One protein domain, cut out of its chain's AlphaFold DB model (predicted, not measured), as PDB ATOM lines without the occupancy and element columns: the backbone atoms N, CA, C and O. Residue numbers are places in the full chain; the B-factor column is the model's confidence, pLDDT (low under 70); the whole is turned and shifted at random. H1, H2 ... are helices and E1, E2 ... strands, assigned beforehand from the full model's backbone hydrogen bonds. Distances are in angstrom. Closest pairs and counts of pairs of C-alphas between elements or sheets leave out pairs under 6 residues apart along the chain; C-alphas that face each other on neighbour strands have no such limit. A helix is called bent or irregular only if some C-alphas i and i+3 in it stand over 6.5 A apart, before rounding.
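AT A GLANCE: This is residues 3 to 121 of the 491 residues of an uncharacterized protein of Candidatus Borkfalkia ceftriaxoniphila (UniProt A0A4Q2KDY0). A rod-shaped model of two lobes: in one, a curled four-stranded sheet, E2, E1, E6 and E4, forms part of a barrel, with the two-stranded sheet E3 and E5 packed beside E2 and the short helix H1 at the far end. The other lobe is the long helix H2 with residues 96 to 121, which hold no named element, loop out beyond the helix and fold back beside it. The printed part has 119 residues, with two named helices and six named strands in the order E1 E2 H1 E3 E4 E5 E6 H2, and its class is mixed, helices and strands. The larger sheet, in the order E2, E1, E6, E4, is mixed, and the smaller is antiparallel. The whole is loose, with a radius of gyration of the C-alphas of 17.0 A and spans of 54 by 24 by 19 A.

IN THESE COORDINATES: In the larger sheet, E1 is residues 3 to 9, 18.8 A long, from C-alpha 3 at (-10.677, 128.442, 13.645). E2 is residues 12 to 15, E6 residues 68 to 76, 24.0 A, and E4 residues 49 to 51. E3 is residues 35 to 40, 16.1 A, and E5 residues 55 to 60, 14.7 A. H1 is residues 23 to 30, 10.1 A. H2 is residues 78 to 95, 26.4 A, ending with C-alpha 95 at (13.851, 146.090, 1.156). H2 has a kink of 31 degrees near residue 89 and is only just irregular: C-alphas 91 and 94 are 6.9 A apart.

HOW THE PARTS SIT: The larger sheet is strongly twisted, with E2 and E4 as edge strands. E1 and E6 are antiparallel, with N 6 and O 71 at 2.8 A. E1 and E2 form an antiparallel hairpin, with N 7 and O 14 at 2.8 A. E6 and E4 are parallel, with N 50 and O 74 at 2.9 A; this pairing is staggered, E6 pairing with E1 over residues 68 to 74 and with E4 over 74 to 76. E3 and E5 are antiparallel, with N 37 and O 58 at 2.8 A. The closest C-alphas of E2 and E3 are those of Tyr 14 and Arg 39, 4.4 A. H1 is on the larger sheet, stands up from it and lies over E6 and, only just, E1, with 3 of its C-alphas on E1; the closest C-alphas of H1 and E6 are those of Val 23 and Asp 70, 5.8 A. H2 only grazes this sheet with residues 78 to 82; its closest C-alphas to E4 are those of Gln 78 and Thr 51, 5.3 A. H1 and H2 are apart. In H1 every O i to N i+4 pair is within hydrogen-bond range, in H2 12 of 14.

THE WHOLE: The two farthest C-alphas, those of Glu 28 and Asp 102, are 55.3 A apart. The printed part has no cut, and no link between named elements is long. The mean pLDDT of the printed part is 87.1; residues 95 to 105 and residue 121 are under 70.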
ATOM      1  N   GLU A   3     -10.311 127.396  12.687       94.00
ATOM      2  CA  GLU A   3     -10.677 128.442  13.645       94.00
ATOM      3  C   GLU A   3     -11.170 127.814  14.957       94.00
ATOM      4  O   GLU A   3     -11.992 126.892  14.957       94.00
ATOM      5  N   LYS A   4     -10.648 128.301  16.081       93.88
ATOM      6  CA  LYS A   4     -10.956 127.843  17.433       93.88
ATOM      7  C   LYS A   4     -11.282 129.032  18.332       93.88
ATOM      8  O   LYS A   4     -10.661 130.092  18.241       93.88
ATOM      9  N   LYS A   5     -12.241 128.824  19.234       95.12
ATOM     10  CA  LYS A   5     -12.567 129.774  20.297       95.12
ATOM     11  C   LYS A   5     -11.508 129.691  21.392       95.12
ATOM     12  O   LYS A   5     -11.185 128.595  21.853       95.12
ATOM     13  N   GLY A   6     -10.964 130.834  21.780       94.81
ATOM     14  CA  GLY A   6      -9.858 130.931  22.719       94.81
ATOM     15  C   GLY A   6     -10.142 131.856  23.894       94.81
ATOM     16  O   GLY A   6     -11.114 132.608  23.914       94.81
ATOM     17  N   LEU A   7      -9.235 131.792  24.858       95.31
ATOM     18  CA  LEU A   7      -9.180 132.593  26.069       95.31
ATOM     19  C   LEU A   7      -7.796 133.241  26.135       95.31
ATOM     20  O   LEU A   7      -6.784 132.545  26.074       95.31
ATOM     21  N   PHE A   8      -7.744 134.556  26.295       94.06
ATOM     22  CA  PHE A   8      -6.531 135.259  26.697       94.06
ATOM     23  C   PHE A   8      -6.594 135.557  28.197       94.06
ATOM     24  O   PHE A   8      -7.510 136.243  28.654       94.06
ATOM     25  N   TYR A   9      -5.634 135.024  28.955       93.00
ATOM     26  CA  TYR A   9      -5.558 135.146  30.413       93.00
ATOM     27  C   TYR A   9      -4.092 135.103  30.865       93.00
ATOM     28  O   TYR A   9      -3.306 134.329  30.322       93.00
ATOM     29  N   GLU A  10      -3.705 135.956  31.820       88.94
ATOM     30  CA  GLU A  10      -2.327 136.039  32.352       88.94
ATOM     31  C   GLU A  10      -1.216 136.070  31.277       88.94
ATOM     32  O   GLU A  10      -0.177 135.429  31.409       88.94
ATOM     33  N   PHE A  11      -1.405 136.865  30.215       88.19
ATOM     34  CA  PHE A  11      -0.446 137.017  29.105       88.19
ATOM     35  C   PHE A  11      -0.245 135.763  28.239       88.19
ATOM     36  O   PHE A  11       0.722 135.685  27.481       88.19
ATOM     37  N   GLU A  12      -1.156 134.795  28.305       90.69
ATOM     38  CA  GLU A  12      -1.092 133.554  27.534       90.69
ATOM     39  C   GLU A  12      -2.414 133.301  26.784       90.69
ATOM     40  O   GLU A  12      -3.478 133.796  27.163       90.69
ATOM     41  N   TYR A  13      -2.329 132.535  25.691       91.69
ATOM     42  CA  TYR A  13      -3.473 132.141  24.865       91.69
ATOM     43  C   TYR A  13      -3.810 130.667  25.092       91.69
ATOM     44  O   TYR A  13      -2.973 129.786  24.871       91.69
ATOM     45  N   TYR A  14      -5.060 130.421  25.465       94.12
ATOM     46  CA  TYR A  14      -5.639 129.108  25.721       94.12
ATOM     47  C   TYR A  14      -6.824 128.845  24.791       94.12
ATOM     48  O   TYR A  14      -7.391 129.771  24.208       94.12
ATOM     49  N   LEU A  15      -7.240 127.586  24.682       95.50
ATOM     50  CA  LEU A  15      -8.557 127.238  24.151       95.50
ATOM     51  C   LEU A  15      -9.636 127.391  25.220       95.50
ATOM     52  O   LEU A  15      -9.413 127.142  26.405       95.50
ATOM     53  N   LEU A  16     -10.838 127.764  24.794       95.44
ATOM     54  CA  LEU A  16     -12.005 127.546  25.639       95.44
ATOM     55  C   LEU A  16     -12.332 126.041  25.666       95.44
ATOM     56  O   LEU A  16     -12.201 125.387  24.625       95.44
ATOM     57  N   PRO A  17     -12.743 125.480  26.820       93.38
ATOM     58  CA  PRO A  17     -13.284 124.125  26.878       93.38
ATOM     59  C   PRO A  17     -14.423 123.935  25.866       93.38
ATOM     60  O   PRO A  17     -15.216 124.849  25.653       93.38
ATOM     61  N   ASP A  18     -14.541 122.742  25.275       91.06
ATOM     62  CA  ASP A  18     -15.523 122.449  24.210       91.06
ATOM     63  C   ASP A  18     -16.986 122.701  24.622       91.06
ATOM     64  O   ASP A  18     -17.882 122.793  23.782       91.06
ATOM     65  N   ASP A  19     -17.242 122.773  25.927       93.06
ATOM     66  CA  ASP A  19     -18.556 122.906  26.529       93.06
ATOM     67  C   ASP A  19     -18.913 124.339  26.960       93.06
ATOM     68  O   ASP A  19     -19.930 124.520  27.645       93.06
ATOM     69  N   VAL A  20     -18.092 125.321  26.566       94.75
ATOM     70  CA  VAL A  20     -18.328 126.767  26.682       94.75
ATOM     71  C   VAL A  20     -17.866 127.496  25.424       94.75
ATOM     72  O   VAL A  20     -17.056 127.015  24.633       94.75
ATOM     73  N   SER A  21     -18.420 128.681  25.212       93.88
ATOM     74  CA  SER A  21     -18.315 129.379  23.935       93.88
ATOM     75  C   SER A  21     -17.849 130.836  24.053       93.88
ATOM     76  O   SER A  21     -17.606 131.471  23.022       93.88
ATOM     77  N   SER A  22     -17.694 131.326  25.285       96.31
ATOM     78  CA  SER A  22     -17.163 132.646  25.636       96.31
ATOM     79  C   SER A  22     -16.594 132.654  27.061       96.31
ATOM     80  O   SER A  22     -16.875 131.747  27.850       96.31
ATOM     81  N   VAL A  23     -15.851 133.703  27.419       95.88
ATOM     82  CA  VAL A  23     -15.402 133.961  28.801       95.88
ATOM     83  C   VAL A  23     -16.580 134.081  29.774       95.88
ATOM     84  O   VAL A  23     -16.495 133.580  30.891       95.88
ATOM     85  N   ALA A  24     -17.697 134.678  29.351       96.06
ATOM     86  CA  ALA A  24     -18.891 134.796  30.191       96.06
ATOM     87  C   ALA A  24     -19.503 133.421  30.526       96.06
ATOM     88  O   ALA A  24     -19.849 133.151  31.673       96.06
ATOM     89  N   GLU A  25     -19.585 132.520  29.541       97.12
ATOM     90  CA  GLU A  25     -20.038 131.138  29.773       97.12
ATOM     91  C   GLU A  25     -19.039 130.338  30.624       97.12
ATOM     92  O   GLU A  25     -19.439 129.492  31.427       97.12
ATOM     93  N   LEU A  26     -17.737 130.603  30.464       96.62
ATOM     94  CA  LEU A  26     -16.692 130.020  31.303       96.62
ATOM     95  C   LEU A  26     -16.881 130.431  32.772       96.62
ATOM     96  O   LEU A  26     -16.849 129.562  33.644       96.62
ATOM     97  N   GLU A  27     -17.147 131.713  33.038       96.94
ATOM     98  CA  GLU A  27     -17.426 132.233  34.382       96.94
ATOM     99  C   GLU A  27     -18.667 131.585  34.999       96.94
ATOM    100  O   GLU A  27     -18.592 131.049  36.106       96.94
ATOM    101  N   GLU A  28     -19.785 131.559  34.270       96.69
ATOM    102  CA  GLU A  28     -21.041 130.965  34.744       96.69
ATOM    103  C   GLU A  28     -20.868 129.482  35.097       96.69
ATOM    104  O   GLU A  28     -21.357 128.997  36.123       96.69
ATOM    105  N   LYS A  29     -20.154 128.745  34.243       95.75
ATOM    106  CA  LYS A  29     -20.055 127.295  34.355       95.75
ATOM    107  C   LYS A  29     -18.962 126.845  35.302       95.75
ATOM    108  O   LYS A  29     -19.200 125.949  36.112       95.75
ATOM    109  N   TYR A  30     -17.765 127.404  35.207       94.00
ATOM    110  CA  TYR A  30     -16.607 126.954  35.976       94.00
ATOM    111  C   TYR A  30     -16.362 127.823  37.211       94.00
ATOM    112  O   TYR A  30     -15.903 127.288  38.227       94.00
ATOM    113  N   GLY A  31     -16.736 129.107  37.192       94.12
ATOM    114  CA  GLY A  31     -16.380 130.061  38.242       94.12
ATOM    115  C   GLY A  31     -14.867 130.051  38.468       94.12
ATOM    116  O   GLY A  31     -14.093 129.958  37.523       94.12
ATOM    117  N   HIS A  32     -14.418 130.042  39.721       94.06
ATOM    118  CA  HIS A  32     -12.983 129.963  40.044       94.06
ATOM    119  C   HIS A  32     -12.426 128.531  40.114       94.06
ATOM    120  O   HIS A  32     -11.337 128.308  40.646       94.06
ATOM    121  N   ARG A  33     -13.174 127.524  39.644       95.06
ATOM    122  CA  ARG A  33     -12.707 126.130  39.667       95.06
ATOM    123  C   ARG A  33     -11.662 125.909  38.583       95.06
ATOM    124  O   ARG A  33     -11.754 126.472  37.498       95.06
ATOM    125  N   ALA A  34     -10.697 125.045  38.881       95.31
ATOM    126  CA  ALA A  34      -9.710 124.640  37.899       95.31
ATOM    127  C   ALA A  34     -10.344 123.778  36.796       95.31
ATOM    128  O   ALA A  34     -11.209 122.944  37.079       95.31
ATOM    129  N   PHE A  35      -9.891 123.961  35.561       94.94
ATOM    130  CA  PHE A  35     -10.313 123.194  34.393       94.94
ATOM    131  C   PHE A  35      -9.116 122.886  33.492       94.94
ATOM    132  O   PHE A  35      -8.114 123.603  33.493       94.94
ATOM    133  N   GLU A  36      -9.214 121.788  32.749       95.75
ATOM    134  CA  GLU A  36      -8.216 121.409  31.752       95.75
ATOM    135  C   GLU A  36      -8.433 122.216  30.467       95.75
ATOM    136  O   GLU A  36      -9.563 122.390  30.008       95.75
ATOM    137  N   THR A  37      -7.349 122.726  29.893       95.38
ATOM    138  CA  THR A  37      -7.348 123.467  28.632       95.38
ATOM    139  C   THR A  37      -6.033 123.243  27.877       95.38
ATOM    140  O   THR A  37      -5.091 122.639  28.389       95.38
ATOM    141  N   VAL A  38      -5.967 123.725  26.640       94.75
ATOM    142  CA  VAL A  38      -4.780 123.702  25.787       94.75
ATOM    143  C   VAL A  38      -4.202 125.109  25.691       94.75
ATOM    144  O   VAL A  38      -4.879 126.020  25.218       94.75
ATOM    145  N   ARG A  39      -2.940 125.275  26.090       94.06
ATOM    146  CA  ARG A  39      -2.114 126.460  25.828       94.06
ATOM    147  C   ARG A  39      -1.279 126.247  24.568       94.06
ATOM    148  O   ARG A  39      -0.752 125.156  24.357       94.06
ATOM    149  N   TYR A  40      -1.100 127.292  23.764       87.44
ATOM    150  CA  TYR A  40      -0.196 127.264  22.608       87.44
ATOM    151  C   TYR A  40       1.113 128.004  22.912       87.44
ATOM    152  O   TYR A  40       1.117 129.208  23.175       87.44
ATOM    153  N   GLU A  41       2.251 127.303  22.861       86.06
ATOM    154  CA  GLU A  41       3.569 127.927  23.038       86.06
ATOM    155  C   GLU A  41       3.974 128.758  21.808       86.06
ATOM    156  O   GLU A  41       4.270 128.222  20.744       86.06
ATOM    157  N   GLN A  42       4.104 130.075  21.970       82.19
ATOM    158  CA  GLN A  42       4.522 130.998  20.902       82.19
ATOM    159  C   GLN A  42       6.051 131.011  20.678       82.19
ATOM    160  O   GLN A  42       6.688 132.053  20.780       82.19
ATOM    161  N   LYS A  43       6.665 129.841  20.449       84.19
ATOM    162  CA  LYS A  43       8.109 129.718  20.132       84.19
ATOM    163  C   LYS A  43       8.392 129.699  18.630       84.19
ATOM    164  O   LYS A  43       9.415 130.206  18.198       84.19
ATOM    165  N   THR A  44       7.509 129.068  17.860       87.94
ATOM    166  CA  THR A  44       7.636 128.866  16.403       87.94
ATOM    167  C   THR A  44       6.368 129.291  15.664       87.94
ATOM    168  O   THR A  44       6.100 128.864  14.544       87.94
ATOM    169  N   CYS A  45       5.529 130.079  16.327       87.62
ATOM    170  CA  CYS A  45       4.278 130.599  15.804       87.62
ATOM    171  C   CYS A  45       3.865 131.830  16.608       87.62
ATOM    172  O   CYS A  45       4.335 132.039  17.730       87.62
ATOM    173  N   MET A  46       2.935 132.602  16.062       85.31
ATOM    174  CA  MET A  46       2.548 133.890  16.611       85.31
ATOM    175  C   MET A  46       1.026 134.008  16.681       85.31
ATOM    176  O   MET A  46       0.353 134.020  15.650       85.31
ATOM    177  N   ALA A  47       0.480 134.156  17.894       85.69
ATOM    178  CA  ALA A  47      -0.955 134.376  18.070       85.69
ATOM    179  C   ALA A  47      -1.428 135.599  17.245       85.69
ATOM    180  O   ALA A  47      -0.695 136.594  17.175       85.69
ATOM    181  N   PRO A  48      -2.622 135.540  16.619       87.06
ATOM    182  CA  PRO A  48      -3.650 134.500  16.775       87.06
ATOM    183  C   PRO A  48      -3.420 133.214  15.955       87.06
ATOM    184  O   PRO A  48      -4.191 132.266  16.090       87.06
ATOM    185  N   TYR A  49      -2.376 133.141  15.126       91.19
ATOM    186  CA  TYR A  49      -2.070 131.980  14.283       91.19
ATOM    187  C   TYR A  49      -1.081 131.044  14.985       91.19
ATOM    188  O   TYR A  49       0.117 131.310  15.081       91.19
ATOM    189  N   VAL A  50      -1.588 129.927  15.488       91.69
ATOM    190  CA  VAL A  50      -0.827 128.978  16.311       91.69
ATOM    191  C   VAL A  50      -0.677 127.642  15.601       91.69
ATOM    192  O   VAL A  50      -1.431 127.325  14.678       91.69
ATOM    193  N   THR A  51       0.306 126.848  16.019       92.12
ATOM    194  CA  THR A  51       0.568 125.539  15.418       92.12
ATOM    195  C   THR A  51       0.114 124.406  16.326       92.12
ATOM    196  O   THR A  51       0.260 124.482  17.542       92.12
ATOM    197  N   GLY A  52      -0.455 123.339  15.759       88.25
ATOM    198  CA  GLY A  52      -0.880 122.174  16.553       88.25
ATOM    199  C   GLY A  52       0.289 121.517  17.305       88.25
ATOM    200  O   GLY A  52       0.133 120.944  18.376       88.25
ATOM    201  N   GLU A  53       1.500 121.654  16.775       91.38
ATOM    202  CA  GLU A  53       2.739 121.160  17.370       91.38
ATOM    203  C   GLU A  53       3.174 121.945  18.630       91.38
ATOM    204  O   GLU A  53       4.015 121.463  19.399       91.38
ATOM    205  N   SER A  54       2.594 123.126  18.882       88.50
ATOM    206  CA  SER A  54       2.870 123.944  20.070       88.50
ATOM    207  C   SER A  54       1.872 123.749  21.218       88.50
ATOM    208  O   SER A  54       2.001 124.409  22.251       88.50
ATOM    209  N   GLU A  55       0.937 122.802  21.084       92.56
ATOM    210  CA  GLU A  55      -0.070 122.480  22.099       92.56
ATOM    211  C   GLU A  55       0.546 121.951  23.401       92.56
ATOM    212  O   GLU A  55       1.416 121.069  23.417       92.56
ATOM    213  N   ARG A  56       0.064 122.479  24.523       93.44
ATOM    214  CA  ARG A  56       0.361 122.022  25.882       93.44
ATOM    215  C   ARG A  56      -0.942 121.925  26.655       93.44
ATOM    216  O   ARG A  56      -1.646 122.916  26.796       93.44
ATOM    217  N   ILE A  57      -1.255 120.735  27.155       94.62
ATOM    218  CA  ILE A  57      -2.398 120.551  28.048       94.62
ATOM    219  C   ILE A  57      -2.000 121.064  29.428       94.62
ATOM    220  O   ILE A  57      -0.983 120.643  29.983       94.62
ATOM    221  N   GLU A  58      -2.798 121.974  29.970       95.50
ATOM    222  CA  GLU A  58      -2.583 122.595  31.269       95.50
ATOM    223  C   GLU A  58      -3.897 122.639  32.051       95.50
ATOM    224  O   GLU A  58      -4.990 122.664  31.489       95.50
ATOM    225  N   THR A  59      -3.795 122.622  33.377       96.00
ATOM    226  CA  THR A  59      -4.935 122.850  34.264       96.00
ATOM    227  C   THR A  59      -4.796 124.242  34.853       96.00
ATOM    228  O   THR A  59      -3.834 124.503  35.574       96.00
ATOM    229  N   ILE A  60      -5.749 125.120  34.552       95.50
ATOM    230  CA  ILE A  60      -5.741 126.514  35.010       95.50
ATOM    231  C   ILE A  60      -7.012 126.825  35.794       95.50
ATOM    232  O   ILE A  60      -8.028 126.150  35.646       95.50
ATOM    233  N   SER A  61      -6.967 127.871  36.612       94.81
ATOM    234  CA  SER A  61      -8.141 128.479  37.241       94.81
ATOM    235  C   SER A  61      -8.092 129.981  37.008       94.81
ATOM    236  O   SER A  61      -7.062 130.596  37.279       94.81
ATOM    237  N   VAL A  62      -9.196 130.575  36.559       95.94
ATOM    238  CA  VAL A  62      -9.295 132.029  36.390       95.94
ATOM    239  C   VAL A  62      -9.597 132.654  37.752       95.94
ATOM    240  O   VAL A  62     -10.685 132.468  38.307       95.94
ATOM    241  N   SER A  63      -8.623 133.364  38.325       92.69
ATOM    242  CA  SER A  63      -8.810 134.027  39.622       92.69
ATOM    243  C   SER A  63      -9.612 135.318  39.502       92.69
ATOM    244  O   SER A  63     -10.349 135.658  40.420       92.69
ATOM    245  N   ASP A  64      -9.481 136.011  38.372       92.31
ATOM    246  CA  ASP A  64     -10.172 137.265  38.088       92.31
ATOM    247  C   ASP A  64     -10.635 137.293  36.626       92.31
ATOM    248  O   ASP A  64      -9.826 137.381  35.700       92.31
ATOM    249  N   TYR A  65     -11.950 137.207  36.423       93.31
ATOM    250  CA  TYR A  65     -12.561 137.213  35.093       93.31
ATOM    251  C   TYR A  65     -12.522 138.590  34.419       93.31
ATOM    252  O   TYR A  65     -12.643 138.663  33.198       93.31
ATOM    253  N   SER A  66     -12.256 139.677  35.156       89.81
ATOM    254  CA  SER A  66     -11.995 140.993  34.549       89.81
ATOM    255  C   SER A  66     -10.662 141.047  33.785       89.81
ATOM    256  O   SER A  66     -10.433 141.958  32.987       89.81
ATOM    257  N   LEU A  67      -9.799 140.046  33.999       92.38
ATOM    258  CA  LEU A  67      -8.528 139.830  33.307       92.38
ATOM    259  C   LEU A  67      -8.604 138.646  32.319       92.38
ATOM    260  O   LEU A  67      -7.582 138.090  31.923       92.38
ATOM    261  N   ALA A  68      -9.808 138.222  31.929       95.00
ATOM    262  CA  ALA A  68     -10.029 137.158  30.955       95.00
ATOM    263  C   ALA A  68     -10.741 137.713  29.715       95.00
ATOM    264  O   ALA A  68     -11.752 138.404  29.818       95.00
ATOM    265  N   PHE A  69     -10.219 137.406  28.525       95.38
ATOM    266  CA  PHE A  69     -10.723 137.965  27.267       95.38
ATOM    267  C   PHE A  69     -10.994 136.877  26.240       95.38
ATOM    268  O   PHE A  69     -10.185 135.963  26.066       95.38
ATOM    269  N   ASP A  70     -12.111 137.008  25.525       95.19
ATOM    270  CA  ASP A  70     -12.384 136.175  24.361       95.19
ATOM    271  C   ASP A  70     -11.292 136.391  23.309       95.19
ATOM    272  O   ASP A  70     -10.945 137.523  22.958       95.19
ATOM    273  N   ALA A  71     -10.769 135.289  22.783       93.62
ATOM    274  CA  ALA A  71      -9.809 135.289  21.693       93.62
ATOM    275  C   ALA A  71     -10.285 134.368  20.565       93.62
ATOM    276  O   ALA A  71     -11.070 133.440  20.766       93.62
ATOM    277  N   THR A  72      -9.758 134.599  19.368       91.81
ATOM    278  CA  THR A  72      -9.899 133.679  18.237       91.81
ATOM    279  C   THR A  72      -8.515 133.166  17.890       91.81
ATOM    280  O   THR A  72      -7.602 133.967  17.690       91.81
ATOM    281  N   LEU A  73      -8.355 131.846  17.831       92.31
ATOM    282  CA  LEU A  73      -7.107 131.198  17.442       92.31
ATOM    283  C   LEU A  73      -7.291 130.450  16.125       92.31
ATOM    284  O   LEU A  73      -8.281 129.748  15.922       92.31
ATOM    285  N   PHE A  74      -6.313 130.576  15.237       93.50
ATOM    286  CA  PHE A  74      -6.258 129.863  13.968       93.50
ATOM    287  C   PHE A  74      -5.175 128.798  14.057       93.50
ATOM    288  O   PHE A  74      -3.984 129.102  13.999       93.50
ATOM    289  N   VAL A  75      -5.594 127.546  14.214       93.25
ATOM    290  CA  VAL A  75      -4.690 126.405  14.371       93.25
ATOM    291  C   VAL A  75      -4.287 125.876  12.998       93.25
ATOM    292  O   VAL A  75      -5.131 125.571  12.143       93.25
ATOM    293  N   LEU A  76      -2.983 125.784  12.773       94.56
ATOM    294  CA  LEU A  76      -2.359 125.393  11.511       94.56
ATOM    295  C   LEU A  76      -1.349 124.261  11.758       94.56
ATOM    296  O   LEU A  76      -0.758 124.193  12.833       94.56
ATOM    297  N   PRO A  77      -1.084 123.379  10.784       94.56
ATOM    298  CA  PRO A  77       0.132 122.571  10.804       94.56
ATOM    299  C   PRO A  77       1.367 123.476  10.705       94.56
ATOM    300  O   PRO A  77       1.366 124.411   9.897       94.56
ATOM    301  N   GLN A  78       2.453 123.167  11.421       93.69
ATOM    302  CA  GLN A  78       3.696 123.957  11.377       93.69
ATOM    303  C   GLN A  78       4.198 124.165   9.940       93.69
ATOM    304  O   GLN A  78       4.582 125.260   9.552       93.69
ATOM    305  N   LYS A  79       4.092 123.136   9.092       93.94
ATOM    306  CA  LYS A  79       4.485 123.224   7.678       93.94
ATOM    307  C   LYS A  79       3.711 124.296   6.892       93.94
ATOM    308  O   LYS A  79       4.284 124.905   5.992       93.94
ATOM    309  N   GLU A  80       2.424 124.487   7.183       93.94
ATOM    310  CA  GLU A  80       1.587 125.517   6.542       93.94
ATOM    311  C   GLU A  80       2.014 126.908   7.024       93.94
ATOM    312  O   GLU A  80       2.218 127.807   6.204       93.94
ATOM    313  N   TYR A  81       2.245 127.051   8.333       93.94
ATOM    314  CA  TYR A  81       2.749 128.283   8.937       93.94
ATOM    315  C   TYR A  81       4.106 128.689   8.348       93.94
ATOM    316  O   TYR A  81       4.255 129.800   7.843       93.94
ATOM    317  N   ASP A  82       5.075 127.774   8.319       93.31
ATOM    318  CA  ASP A  82       6.430 128.050   7.835       93.31
ATOM    319  C   ASP A  82       6.462 128.370   6.338       93.31
ATOM    320  O   ASP A  82       7.303 129.139   5.873       93.31
ATOM    321  N   ALA A  83       5.582 127.750   5.547       92.50
ATOM    322  CA  ALA A  83       5.452 128.075   4.132       92.50
ATOM    323  C   ALA A  83       4.957 129.514   3.954       92.50
ATOM    324  O   ALA A  83       5.496 130.249   3.124       92.50
ATOM    325  N   LYS A  84       3.977 129.931   4.766       92.88
ATOM    326  CA  LYS A  84       3.457 131.297   4.732       92.88
ATOM    327  C   LYS A  84       4.473 132.319   5.226       92.88
ATOM    328  O   LYS A  84       4.645 133.356   4.593       92.88
ATOM    329  N   LEU A  85       5.178 132.023   6.315       90.69
ATOM    330  CA  LEU A  85       6.205 132.909   6.852       90.69
ATOM    331  C   LEU A  85       7.344 133.116   5.841       90.69
ATOM    332  O   LEU A  85       7.733 134.254   5.615       90.69
ATOM    333  N   ARG A  86       7.797 132.069   5.132       89.94
ATOM    334  CA  ARG A  86       8.771 132.227   4.028       89.94
ATOM    335  C   ARG A  86       8.256 133.116   2.898       89.94
ATOM    336  O   ARG A  86       9.014 133.912   2.356       89.94
ATOM    337  N   GLU A  87       6.976 132.999   2.542       89.88
ATOM    338  CA  GLU A  87       6.349 133.890   1.557       89.88
ATOM    339  C   GLU A  87       6.366 135.353   2.036       89.88
ATOM    340  O   GLU A  87       6.647 136.256   1.251       89.88
ATOM    341  N   ASN A  88       6.081 135.586   3.318       88.31
ATOM    342  CA  ASN A  88       6.081 136.915   3.929       88.31
ATOM    343  C   ASN A  88       7.498 137.507   4.019       88.31
ATOM    344  O   ASN A  88       7.692 138.663   3.648       88.31
ATOM    345  N   ILE A  89       8.491 136.708   4.424       84.19
ATOM    346  CA  ILE A  89       9.917 137.074   4.429       84.19
ATOM    347  C   ILE A  89      10.341 137.515   3.024       84.19
ATOM    348  O   ILE A  89      10.798 138.640   2.845       84.19
ATOM    349  N   ALA A  90      10.072 136.699   2.000       83.31
ATOM    350  CA  ALA A  90      10.433 137.014   0.617       83.31
ATOM    351  C   ALA A  90       9.758 138.287   0.069       83.31
ATOM    352  O   ALA A  90      10.257 138.891  -0.878       83.31
ATOM    353  N   LYS A  91       8.617 138.703   0.634       82.38
ATOM    354  CA  LYS A  91       7.923 139.946   0.256       82.38
ATOM    355  C   LYS A  91       8.420 141.168   1.018       82.38
ATOM    356  O   LYS A  91       8.450 142.252   0.446       82.38
ATOM    357  N   THR A  92       8.748 141.000   2.294       76.44
ATOM    358  CA  THR A  92       8.951 142.111   3.233       76.44
ATOM    359  C   THR A  92      10.431 142.390   3.499       76.44
ATOM    360  O   THR A  92      10.824 143.549   3.616       76.44
ATOM    361  N   CYS A  93      11.271 141.355   3.548       75.56
ATOM    362  CA  CYS A  93      12.682 141.481   3.904       75.56
ATOM    363  C   CYS A  93      13.598 142.045   2.802       75.56
ATOM    364  O   CYS A  93      14.509 142.775   3.171       75.56
ATOM    365  N   PRO A  94      13.399 141.837   1.479       77.56
ATOM    366  CA  PRO A  94      14.361 142.317   0.473       77.56
ATOM    367  C   PRO A  94      14.626 143.832   0.467       77.56
ATOM    368  O   PRO A  94      15.667 144.280  -0.005       77.56
ATOM    369  N   SER A  95      13.693 144.639   0.978       62.28
ATOM    370  CA  SER A  95      13.851 146.090   1.156       62.28
ATOM    371  C   SER A  95      14.410 146.502   2.527       62.28
ATOM    372  O   SER A  95      14.562 147.692   2.802       62.28
ATOM    373  N   CYS A  96      14.689 145.543   3.406       62.59
ATOM    374  CA  CYS A  96      15.167 145.773   4.761       62.59
ATOM    375  C   CYS A  96      16.689 145.929   4.779       62.59
ATOM    376  O   CYS A  96      17.422 145.108   4.235       62.59
ATOM    377  N   HIS A  97      17.188 146.948   5.480       57.56
ATOM    378  CA  HIS A  97      18.630 147.143   5.661       57.56
ATOM    379  C   HIS A  97      19.307 146.000   6.449       57.56
ATOM    380  O   HIS A  97      20.521 145.838   6.369       57.56
ATOM    381  N   TYR A  98      18.528 145.210   7.197       55.62
ATOM    382  CA  TYR A  98      19.006 144.050   7.955       55.62
ATOM    383  C   TYR A  98      18.951 142.730   7.176       55.62
ATOM    384  O   TYR A  98      19.416 141.723   7.703       55.62
ATOM    385  N   TYR A  99      18.386 142.712   5.965       62.47
ATOM    386  CA  TYR A  99      18.311 141.503   5.148       62.47
ATOM    387  C   TYR A  99      19.671 141.193   4.521       62.47
ATOM    388  O   TYR A  99      20.248 142.017   3.808       62.47
ATOM    389  N   THR A 100      20.180 139.995   4.791       57.75
ATOM    390  CA  THR A 100      21.386 139.449   4.170       57.75
ATOM    391  C   THR A 100      20.953 138.400   3.153       57.75
ATOM    392  O   THR A 100      20.462 137.338   3.534       57.75
ATOM    393  N   ASP A 101      21.094 138.710   1.859       58.50
ATOM    394  CA  ASP A 101      20.698 137.848   0.731       58.50
ATOM    395  C   ASP A 101      21.688 136.686   0.521       58.50
ATOM    396  O   ASP A 101      22.211 136.451  -0.570       58.50
ATOM    397  N   ASP A 102      22.004 135.983   1.604       58.38
ATOM    398  CA  ASP A 102      23.075 134.990   1.655       58.38
ATOM    399  C   ASP A 102      22.563 133.595   1.243       58.38
ATOM    400  O   ASP A 102      23.332 132.639   1.148       58.38
ATOM    401  N   GLY A 103      21.254 133.472   0.978       56.56
ATOM    402  CA  GLY A 103      20.590 132.233   0.564       56.56
ATOM    403  C   GLY A 103      20.387 131.198   1.679       56.56
ATOM    404  O   GLY A 103      19.911 130.103   1.387       56.56
ATOM    405  N   ASP A 104      20.718 131.546   2.925       58.03
ATOM    406  CA  ASP A 104      20.726 130.656   4.100       58.03
ATOM    407  C   ASP A 104      19.935 131.262   5.283       58.03
ATOM    408  O   ASP A 104      20.255 131.051   6.452       58.03
ATOM    409  N   GLU A 105      18.914 132.074   4.980       66.38
ATOM    410  CA  GLU A 105      18.104 132.762   5.990       66.38
ATOM    411  C   GLU A 105      17.309 131.741   6.825       66.38
ATOM    412  O   GLU A 105      16.396 131.056   6.343       66.38
ATOM    413  N   ASP A 106      17.701 131.600   8.091       76.94
ATOM    414  CA  ASP A 106      17.056 130.696   9.030       76.94
ATOM    415  C   ASP A 106      15.706 131.277   9.462       76.94
ATOM    416  O   ASP A 106      15.630 132.256  10.197       76.94
ATOM    417  N   ILE A 107      14.613 130.624   9.052       83.00
ATOM    418  CA  ILE A 107      13.241 130.996   9.433       83.00
ATOM    419  C   ILE A 107      13.064 131.139  10.955       83.00
ATOM    420  O   ILE A 107      12.169 131.858  11.404       83.00
ATOM    421  N   SER A 108      13.913 130.472  11.750       80.00
ATOM    422  CA  SER A 108      13.866 130.523  13.208       80.00
ATOM    423  C   SER A 108      14.037 131.930  13.783       80.00
ATOM    424  O   SER A 108      13.494 132.197  14.853       80.00
ATOM    425  N   THR A 109      14.700 132.842  13.062       75.31
ATOM    426  CA  THR A 109      14.922 134.227  13.503       75.31
ATOM    427  C   THR A 109      13.765 135.171  13.184       75.31
ATOM    428  O   THR A 109      13.879 136.356  13.463       75.31
ATOM    429  N   HIS A 110      12.676 134.685  12.576       80.69
ATOM    430  CA  HIS A 110      11.559 135.532  12.133       80.69
ATOM    431  C   HIS A 110      10.214 135.197  12.780       80.69
ATOM    432  O   HIS A 110       9.222 135.882  12.512       80.69
ATOM    433  N   TYR A 111      10.144 134.150  13.609       84.38
ATOM    434  CA  TYR A 111       8.890 133.720  14.237       84.38
ATOM    435  C   TYR A 111       8.295 134.757  15.195       84.38
ATOM    436  O   TYR A 111       7.080 134.762  15.396       84.38
ATOM    437  N   ASP A 112       9.131 135.609  15.777       76.06
ATOM    438  CA  ASP A 112       8.780 136.738  16.639       76.06
ATOM    439  C   ASP A 112       8.710 138.074  15.871       76.06
ATOM    440  O   ASP A 112       7.975 138.979  16.267       76.06
ATOM    441  N   GLU A 113       9.351 138.170  14.704       76.81
ATOM    442  CA  GLU A 113       9.440 139.414  13.931       76.81
ATOM    443  C   GLU A 113       8.277 139.660  12.963       76.81
ATOM    444  O   GLU A 113       7.820 140.799  12.829       76.81
ATOM    445  N   ILE A 114       7.821 138.630  12.239       81.19
ATOM    446  CA  ILE A 114       6.845 138.772  11.147       81.19
ATOM    447  C   ILE A 114       5.623 137.902  11.433       81.19
ATOM    448  O   ILE A 114       5.702 136.677  11.511       81.19
ATOM    449  N   SER A 115       4.455 138.536  11.541       79.62
ATOM    450  CA  SER A 115       3.194 137.805  11.708       79.62
ATOM    451  C   SER A 115       2.787 137.040  10.447       79.62
ATOM    452  O   SER A 115       3.168 137.366   9.318       79.62
ATOM    453  N   TYR A 116       1.906 136.057  10.636       84.56
ATOM    454  CA  TYR A 116       1.266 135.313   9.548       84.56
ATOM    455  C   TYR A 116       0.551 136.227   8.525       84.56
ATOM    456  O   TYR A 116       0.573 135.952   7.324       84.56
ATOM    457  N   ASP A 117       0.011 137.366   8.978       83.38
ATOM    458  CA  ASP A 117      -0.658 138.385   8.152       83.38
ATOM    459  C   ASP A 117       0.305 139.373   7.461       83.38
ATOM    460  O   ASP A 117      -0.132 140.387   6.917       83.38
ATOM    461  N   ASN A 118       1.609 139.090   7.467       79.25
ATOM    462  CA  ASN A 118       2.651 139.917   6.858       79.25
ATOM    463  C   ASN A 118       2.818 141.310   7.498       79.25
ATOM    464  O   ASN A 118       3.096 142.293   6.812       79.25
ATOM    465  N   VAL A 119       2.670 141.402   8.821       74.88
ATOM    466  CA  VAL A 119       3.086 142.584   9.598       74.88
ATOM    467  C   VAL A 119       4.464 142.318  10.188       74.88
ATOM    468  O   VAL A 119       4.606 141.365  10.954       74.88
ATOM    469  N   CYS A 120       5.451 143.143   9.837       75.12
ATOM    470  CA  CYS A 120       6.805 143.082  10.386       75.12
ATOM    471  C   CYS A 120       6.959 144.069  11.549       75.12
ATOM    472  O   CYS A 120       6.877 145.282  11.360       75.12
ATOM    473  N   TYR A 121       7.228 143.547  12.742       66.56
ATOM    474  CA  TYR A 121       7.400 144.321  13.974       66.56
ATOM    475  C   TYR A 121       8.844 144.790  14.193       66.56
ATOM    476  O   TYR A 121       9.130 145.480  15.168       66.56
TER     477      TYR A 121